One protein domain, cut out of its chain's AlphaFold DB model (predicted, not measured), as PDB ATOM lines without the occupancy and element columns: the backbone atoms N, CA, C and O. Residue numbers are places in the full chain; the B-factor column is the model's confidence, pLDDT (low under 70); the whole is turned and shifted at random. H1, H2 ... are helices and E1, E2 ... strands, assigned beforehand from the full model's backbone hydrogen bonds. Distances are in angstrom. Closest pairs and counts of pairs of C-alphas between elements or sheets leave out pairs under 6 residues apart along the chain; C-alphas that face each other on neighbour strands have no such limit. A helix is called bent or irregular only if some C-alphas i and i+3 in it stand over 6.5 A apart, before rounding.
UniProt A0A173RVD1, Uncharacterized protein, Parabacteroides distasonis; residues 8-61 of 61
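AT A GLANCE: This is residues 8 to 61 of the 61 residues of an uncharacterized protein of Parabacteroides distasonis (UniProt A0A173RVD1). The model has the outline of a dumbbell, with a small two-stranded hairpin, E1 and E2, at one end and two helices, H1 and H2, set at an angle to each other at the other end, and a bare stretch of chain, residues 28 to 33, as the bridge between them. The two ends share no core: the hairpin has a wide loop, residues 12 to 21, between its strands, and the link between the helices sticks out at residues 44 to 49. The printed part has 54 residues, with two named strands and then two named helices along the chain in the order E1, E2, H1, H2; the sheet has the order E1 - E2 and is antiparallel, and the class is mixed, helices and strands. The whole is extended, with a radius of gyration of the C-alphas of 19.4 A, and its C-alphas span 53 by 21 by 15 A, a rod.

IN THESE COORDINATES: The sheet is made of E1, residues 8 to 11, and E2, residues 22 to 26. E1 begins at the C-alpha of Trp 8, at (5.782, 29.074, 4.027), and has 4 residues. E2 is the longest strand, with 5 residues and 12.8 A from first to last C-alpha; its last C-alpha, that of Leu 26, is at (10.770, 32.701, 6.217). H1, residues 34 to 43, measures 14.4 A from first to last C-alpha and begins at C-alpha 34, at (31.388, 39.134, 9.788). H2, residues 50 to 60, is the longest helix by residues and measures 15.8 A; it ends at C-alpha 60, at (31.679, 51.056, 14.808).

HOW THE PARTS SIT: E1 and E2 are antiparallel neighbours and form a hairpin, with 140 degrees between their N-to-C directions. The C-alphas of Leu 9 and Leu 24 face each other at 4.8 A, and those of Asp 11 and Lys 22 face each other at 4.4 A. Across the pair, N 8 and O 25 are 2.8 A apart and N 10 and O 23 are 2.9 A apart, both within hydrogen-bond range. The link from E1 to E2 has 10 residues and is short. A short link of 7 residues joins E2 to H1, and residues 28 to 33 of it stand free. H1 and H2 touch, with 4 pairs of C-alphas within 8 A; the closest C-alphas are those of Tyr 42 and Pro 50, 6.8 A apart. Their centres are 11.0 A apart, and they run opposite ways at a steep tilt of 51 degrees. E1 is apart from H1 and from H2, and E2 is apart from H2. In H1 and H2 every O i to N i+4 pair is within hydrogen-bond range. Neither helix is bent.

THE WHOLE: The two C-alphas farthest apart are those of Lys 19, in the link between E1 and E2, and Cys 49, in the link between H1 and H2, at 53.4 A. The C-alphas of Trp 8 and His 61, the first and last printed residues, are 33.8 A apart. Besides residues 28 to 33, residues 43 to 49 stand free, of which 43 belongs to H1. Without both stretches, 41 residues remain, spanning 52 by 19 by 10 A, with a radius of gyration of 19.9 A. The printed part has no cut, and no link is long. It ends at residue 61, the chain's last residue. The mean pLDDT of the printed part is 90.1, and residue 61 is the one printed residue under 70.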
ATOM      1  N   TRP A   8       6.904  29.988   3.870       94.38
ATOM      2  CA  TRP A   8       5.782  29.074   4.027       94.38
ATOM      3  C   TRP A   8       4.640  29.768   4.751       94.38
ATOM      4  O   TRP A   8       4.864  30.516   5.699       94.38
ATOM      5  N   LEU A   9       3.408  29.502   4.332       94.12
ATOM      6  CA  LEU A   9       2.232  29.994   5.036       94.12
ATOM      7  C   LEU A   9       1.867  29.000   6.150       94.12
ATOM      8  O   LEU A   9       1.446  27.881   5.858       94.12
ATOM      9  N   ILE A  10       2.044  29.402   7.407       92.31
ATOM     10  CA  ILE A  10       1.814  28.564   8.595       92.31
ATOM     11  C   ILE A  10       0.732  29.175   9.487       92.31
ATOM     12  O   ILE A  10       0.420  30.354   9.353       92.31
ATOM     13  N   ASP A  11       0.154  28.400  10.400       91.69
ATOM     14  CA  ASP A  11      -0.827  28.938  11.350       91.69
ATOM     15  C   ASP A  11      -0.181  29.969  12.286       91.69
ATOM     16  O   ASP A  11       0.962  29.798  12.724       91.69
ATOM     17  N   ASN A  12      -0.895  31.065  12.559       87.62
ATOM     18  CA  ASN A  12      -0.379  32.126  13.413       87.62
ATOM     19  C   ASN A  12      -0.288  31.657  14.878       87.62
ATOM     20  O   ASN A  12      -1.276  31.243  15.481       87.62
ATOM     21  N   SER A  13       0.917  31.731  15.448       85.06
ATOM     22  CA  SER A  13       1.210  31.433  16.857       85.06
ATOM     23  C   SER A  13       1.641  32.661  17.669       85.06
ATOM     24  O   SER A  13       1.890  32.546  18.868       85.06
ATOM     25  N   VAL A  14       1.759  33.827  17.023       85.69
ATOM     26  CA  VAL A  14       2.347  35.048  17.595       85.69
ATOM     27  C   VAL A  14       1.278  35.955  18.189       85.69
ATOM     28  O   VAL A  14       1.498  36.551  19.244       85.69
ATOM     29  N   THR A  15       0.120  36.061  17.535       82.81
ATOM     30  CA  THR A  15      -0.999  36.868  18.030       82.81
ATOM     31  C   THR A  15      -2.154  35.966  18.463       82.81
ATOM     32  O   THR A  15      -2.333  34.861  17.957       82.81
ATOM     33  N   THR A  16      -2.879  36.382  19.501       75.88
ATOM     34  CA  THR A  16      -3.875  35.545  20.201       75.88
ATOM     35  C   THR A  16      -5.321  35.945  19.905       75.88
ATOM     36  O   THR A  16      -6.258  35.273  20.340       75.88
ATOM     37  N   ASP A  17      -5.494  37.041  19.177       79.31
ATOM     38  CA  ASP A  17      -6.739  37.721  18.842       79.31
ATOM     39  C   ASP A  17      -7.489  37.066  17.674       79.31
ATOM     40  O   ASP A  17      -8.721  37.041  17.672       79.31
ATOM     41  N   ASN A  18      -6.769  36.460  16.731       73.25
ATOM     42  CA  ASN A  18      -7.340  35.663  15.654       73.25
ATOM     43  C   ASN A  18      -6.682  34.274  15.642       73.25
ATOM     44  O   ASN A  18      -5.491  34.133  15.881       73.25
ATOM     45  N   LYS A  19      -7.495  33.224  15.476       70.81
ATOM     46  CA  LYS A  19      -7.052  31.814  15.513       70.81
ATOM     47  C   LYS A  19      -7.111  31.133  14.145       70.81
ATOM     48  O   LYS A  19      -6.936  29.922  14.056       70.81
ATOM     49  N   THR A  20      -7.459  31.882  13.103       81.75
ATOM     50  CA  THR A  20      -7.689  31.350  11.746       81.75
ATOM     51  C   THR A  20      -6.767  31.962  10.703       81.75
ATOM     52  O   THR A  20      -6.702  31.490   9.568       81.75
ATOM     53  N   ASP A  21      -6.059  33.016  11.079       89.31
ATOM     54  CA  ASP A  21      -5.069  33.671  10.259       89.31
ATOM     55  C   ASP A  21      -3.750  32.897  10.246       89.31
ATOM     56  O   ASP A  21      -3.450  32.037  11.080       89.31
ATOM     57  N   LYS A  22      -2.969  33.191   9.212       90.31
ATOM     58  CA  LYS A  22      -1.712  32.522   8.922       90.31
ATOM     59  C   LYS A  22      -0.595  33.547   8.841       90.31
ATOM     60  O   LYS A  22      -0.807  34.662   8.371       90.31
ATOM     61  N   ILE A  23       0.599  33.146   9.252       92.62
ATOM     62  CA  ILE A  23       1.816  33.951   9.194       92.62
ATOM     63  C   ILE A  23       2.789  33.375   8.160       92.62
ATOM     64  O   ILE A  23       2.789  32.174   7.878       92.62
ATOM     65  N   LEU A  24       3.608  34.243   7.563       93.94
ATOM     66  CA  LEU A  24       4.681  33.829   6.666       93.94
ATOM     67  C   LEU A  24       5.915  33.442   7.490       93.94
ATOM     68  O   LEU A  24       6.552  34.298   8.102       93.94
ATOM     69  N   LEU A  25       6.273  32.162   7.466       93.00
ATOM     70  CA  LEU A  25       7.538  31.665   7.990       93.00
ATOM     71  C   LEU A  25       8.609  31.770   6.906       93.00
ATOM     72  O   LEU A  25       8.482  31.148   5.852       93.00
ATOM     73  N   LEU A  26       9.662  32.544   7.157       94.62
ATOM     74  CA  LEU A  26      10.770  32.701   6.217       94.62
ATOM     75  C   LEU A  26      11.493  31.362   5.994       94.62
ATOM     76  O   LEU A  26      11.860  30.681   6.950       94.62
ATOM     77  N   ASP A  27      11.737  31.018   4.733       93.56
ATOM     78  CA  ASP A  27      12.665  29.956   4.351       93.56
ATOM     79  C   ASP A  27      14.085  30.534   4.403       93.56
ATOM     80  O   ASP A  27      14.462  31.360   3.565       93.56
ATOM     81  N   SER A  28      14.830  30.195   5.458       92.31
ATOM     82  CA  SER A  28      16.144  30.790   5.714       92.31
ATOM     83  C   SER A  28      17.125  30.442   4.595       92.31
ATOM     84  O   SER A  28      17.364  29.274   4.306       92.31
ATOM     85  N   ALA A  29      17.742  31.466   4.000       90.88
ATOM     86  CA  ALA A  29      18.787  31.291   2.989       90.88
ATOM     87  C   ALA A  29      20.152  30.902   3.592       90.88
ATOM     88  O   ALA A  29      21.088  30.633   2.843       90.88
ATOM     89  N   GLY A  30      20.265  30.890   4.924       92.06
ATOM     90  CA  GLY A  30      21.501  30.658   5.664       92.06
ATOM     91  C   GLY A  30      21.763  31.745   6.705       92.06
ATOM     92  O   GLY A  30      20.948  32.644   6.919       92.06
ATOM     93  N   SER A  31      22.914  31.645   7.357       93.94
ATOM     94  CA  SER A  31      23.473  32.668   8.243       93.94
ATOM     95  C   SER A  31      24.736  33.240   7.617       93.94
ATOM     96  O   SER A  31      25.393  32.546   6.847       93.94
ATOM     97  N   LEU A  32      25.071  34.475   7.976       94.94
ATOM     98  CA  LEU A  32      26.332  35.109   7.607       94.94
ATOM     99  C   LEU A  32      27.060  35.519   8.880       94.94
ATOM    100  O   LEU A  32      26.421  35.993   9.826       94.94
ATOM    101  N   ASP A  33      28.373  35.348   8.889       95.12
ATOM    102  CA  ASP A  33      29.254  35.950   9.878       95.12
ATOM    103  C   ASP A  33      29.874  37.262   9.360       95.12
ATOM    104  O   ASP A  33      29.516  37.782   8.298       95.12
ATOM    105  N   LEU A  34      30.749  37.873  10.162       92.88
ATOM    106  CA  LEU A  34      31.388  39.134   9.788       92.88
ATOM    107  C   LEU A  34      32.324  38.971   8.583       92.88
ATOM    108  O   LEU A  34      32.421  39.895   7.774       92.88
ATOM    109  N   ASP A  35      33.006  37.835   8.462       94.75
ATOM    110  CA  ASP A  35      33.961  37.608   7.382       94.75
ATOM    111  C   ASP A  35      33.216  37.432   6.049       94.75
ATOM    112  O   ASP A  35      33.609  38.050   5.057       94.75
ATOM    113  N   ASP A  36      32.070  36.738   6.051       95.31
ATOM    114  CA  ASP A  36      31.174  36.650   4.890       95.31
ATOM    115  C   ASP A  36      30.721  38.044   4.412       95.31
ATOM    116  O   ASP A  36      30.704  38.357   3.216       95.31
ATOM    117  N   VAL A  37      30.352  38.920   5.355       93.44
ATOM    118  CA  VAL A  37      29.903  40.287   5.048       93.44
ATOM    119  C   VAL A  37      31.048  41.127   4.482       93.44
ATOM    120  O   VAL A  37      30.847  41.845   3.500       93.44
ATOM    121  N   LEU A  38      32.248  41.039   5.064       93.88
ATOM    122  CA  LEU A  38      33.427  41.762   4.579       93.88
ATOM    123  C   LEU A  38      33.832  41.308   3.171       93.88
ATOM    124  O   LEU A  38      34.211  42.146   2.349       93.88
ATOM    125  N   GLU A  39      33.706  40.016   2.866       94.38
ATOM    126  CA  GLU A  39      33.949  39.486   1.526       94.38
ATOM    127  C   GLU A  39      32.966  40.079   0.503       94.38
ATOM    128  O   GLU A  39      33.375  40.567  -0.556       94.38
ATOM    129  N   GLU A  40      31.671  40.111   0.826       93.75
ATOM    130  CA  GLU A  40      30.656  40.714  -0.044       93.75
ATOM    131  C   GLU A  40      30.858  42.224  -0.223       93.75
ATOM    132  O   GLU A  40      30.646  42.742  -1.321       93.75
ATOM    133  N   MET A  41      31.314  42.936   0.815       93.06
ATOM    134  CA  MET A  41      31.690  44.351   0.716       93.06
ATOM    135  C   MET A  41      32.878  44.554  -0.227       93.06
ATOM    136  O   MET A  41      32.865  45.478  -1.041       93.06
ATOM    137  N   TYR A  42      33.890  43.689  -0.158       92.62
ATOM    138  CA  TYR A  42      35.053  43.762  -1.041       92.62
ATOM    139  C   TYR A  42      34.673  43.518  -2.512       92.62
ATOM    140  O   TYR A  42      35.125  44.246  -3.396       92.62
ATOM    141  N   LYS A  43      33.754  42.575  -2.779       94.44
ATOM    142  CA  LYS A  43      33.227  42.283  -4.129       94.44
ATOM    143  C   LYS A  43      32.498  43.458  -4.793       94.44
ATOM    144  O   LYS A  43      32.325  43.435  -6.009       94.44
ATOM    145  N   GLN A  44      32.073  44.476  -4.039       92.00
ATOM    146  CA  GLN A  44      31.446  45.684  -4.596       92.00
ATOM    147  C   GLN A  44      32.450  46.662  -5.236       92.00
ATOM    148  O   GLN A  44      32.038  47.744  -5.644       92.00
ATOM    149  N   ASP A  45      33.737  46.303  -5.323       84.69
ATOM    150  CA  ASP A  45      34.805  47.129  -5.908       84.69
ATOM    151  C   ASP A  45      34.894  48.522  -5.263       84.69
ATOM    152  O   ASP A  45      34.830  49.574  -5.895       84.69
ATOM    153  N   THR A  46      34.994  48.522  -3.934       87.00
ATOM    154  CA  THR A  46      34.975  49.750  -3.122       87.00
ATOM    155  C   THR A  46      36.257  50.583  -3.229       87.00
ATOM    156  O   THR A  46      36.288  51.710  -2.739       87.00
ATOM    157  N   GLY A  47      37.330  50.040  -3.816       91.12
ATOM    158  CA  GLY A  47      38.662  50.658  -3.834       91.12
ATOM    159  C   GLY A  47      39.375  50.685  -2.474       91.12
ATOM    160  O   GLY A  47      40.441  51.287  -2.353       91.12
ATOM    161  N   LEU A  48      38.800  50.053  -1.446       92.06
ATOM    162  CA  LEU A  48      39.358  49.997  -0.098       92.06
ATOM    163  C   LEU A  48      40.170  48.719   0.115       92.06
ATOM    164  O   LEU A  48      39.810  47.642  -0.364       92.06
ATOM    165  N   CYS A  49      41.244  48.831   0.898       93.50
ATOM    166  CA  CYS A  49      41.958  47.656   1.383       93.50
ATOM    167  C   CYS A  49      41.058  46.848   2.341       93.50
ATOM    168  O   CYS A  49      40.344  47.456   3.153       93.50
ATOM    169  N   PRO A  50      41.106  45.503   2.308       92.25
ATOM    170  CA  PRO A  50      40.327  44.650   3.211       92.25
ATOM    171  C   PRO A  50      40.509  44.998   4.695       92.25
ATOM    172  O   PRO A  50      39.555  44.987   5.472       92.25
ATOM    173  N   GLU A  51      41.721  45.380   5.095       94.25
ATOM    174  CA  GLU A  51      42.051  45.780   6.461       94.25
ATOM    175  C   GLU A  51      41.341  47.072   6.860       94.25
ATOM    176  O   GLU A  51      40.886  47.191   7.995       94.25
ATOM    177  N   THR A  52      41.206  48.028   5.937       94.25
ATOM    178  CA  THR A  52      40.476  49.280   6.178       94.25
ATOM    179  C   THR A  52      38.986  49.017   6.354       94.25
ATOM    180  O   THR A  52      38.379  49.581   7.263       94.25
ATOM    181  N   LEU A  53      38.406  48.125   5.541       93.44
ATOM    182  CA  LEU A  53      37.012  47.693   5.685       93.44
ATOM    183  C   LEU A  53      36.781  47.048   7.054       93.44
ATOM    184  O   LEU A  53      35.913  47.487   7.808       93.44
ATOM    185  N   ARG A  54      37.615  46.068   7.414       94.56
ATOM    186  CA  ARG A  54      37.530  45.382   8.705       94.56
ATOM    187  C   ARG A  54      37.706  46.346   9.869       94.56
ATOM    188  O   ARG A  54      36.902  46.336  10.793       94.56
ATOM    189  N   HIS A  55      38.718  47.209   9.809       94.94
ATOM    190  CA  HIS A  55      38.979  48.191  10.855       94.94
ATOM    191  C   HIS A  55      37.804  49.157  11.036       94.94
ATOM    192  O   HIS A  55      37.390  49.400  12.165       94.94
ATOM    193  N   SER A  56      37.224  49.653   9.939       92.88
ATOM    194  CA  SER A  56      36.068  50.551   9.991       92.88
ATOM    195  C   SER A  56      34.836  49.883  10.602       92.88
ATOM    196  O   SER A  56      34.124  50.528  11.367       92.88
ATOM    197  N   VAL A  57      34.572  48.614  10.271       92.12
ATOM    198  CA  VAL A  57      33.425  47.877  10.827       92.12
ATOM    199  C   VAL A  57      33.652  47.545  12.302       92.12
ATOM    200  O   VAL A  57      32.762  47.776  13.114       92.12
ATOM    201  N   THR A  58      34.849  47.077  12.676       93.12
ATOM    202  CA  THR A  58      35.190  46.795  14.080       93.12
ATOM    203  C   THR A  58      35.148  48.047  14.955       93.12
ATOM    204  O   THR A  58      34.768  47.939  16.108       93.12
ATOM    205  N   LEU A  59      35.521  49.224  14.442       93.50
ATOM    206  CA  LEU A  59      35.464  50.478  15.208       93.50
ATOM    207  C   LEU A  59      34.039  50.960  15.509       93.50
ATOM    208  O   LEU A  59      33.845  51.708  16.465       93.50
ATOM    209  N   TYR A  60      33.070  50.620  14.656       88.62
ATOM    210  CA  TYR A  60      31.679  51.056  14.808       88.62
ATOM    211  C   TYR A  60      30.888  50.187  15.795       88.62
ATOM    212  O   TYR A  60      29.891  50.652  16.350       88.62
ATOM    213  N   HIS A  61      31.311  48.934  15.971       62.25
ATOM    214  CA  HIS A  61      30.687  47.961  16.865       62.25
ATOM    215  C   HIS A  61      31.213  48.092  18.298       62.25
ATOM    216  O   HIS A  61      30.371  48.042  19.223       62.25
TER     217      HIS A  61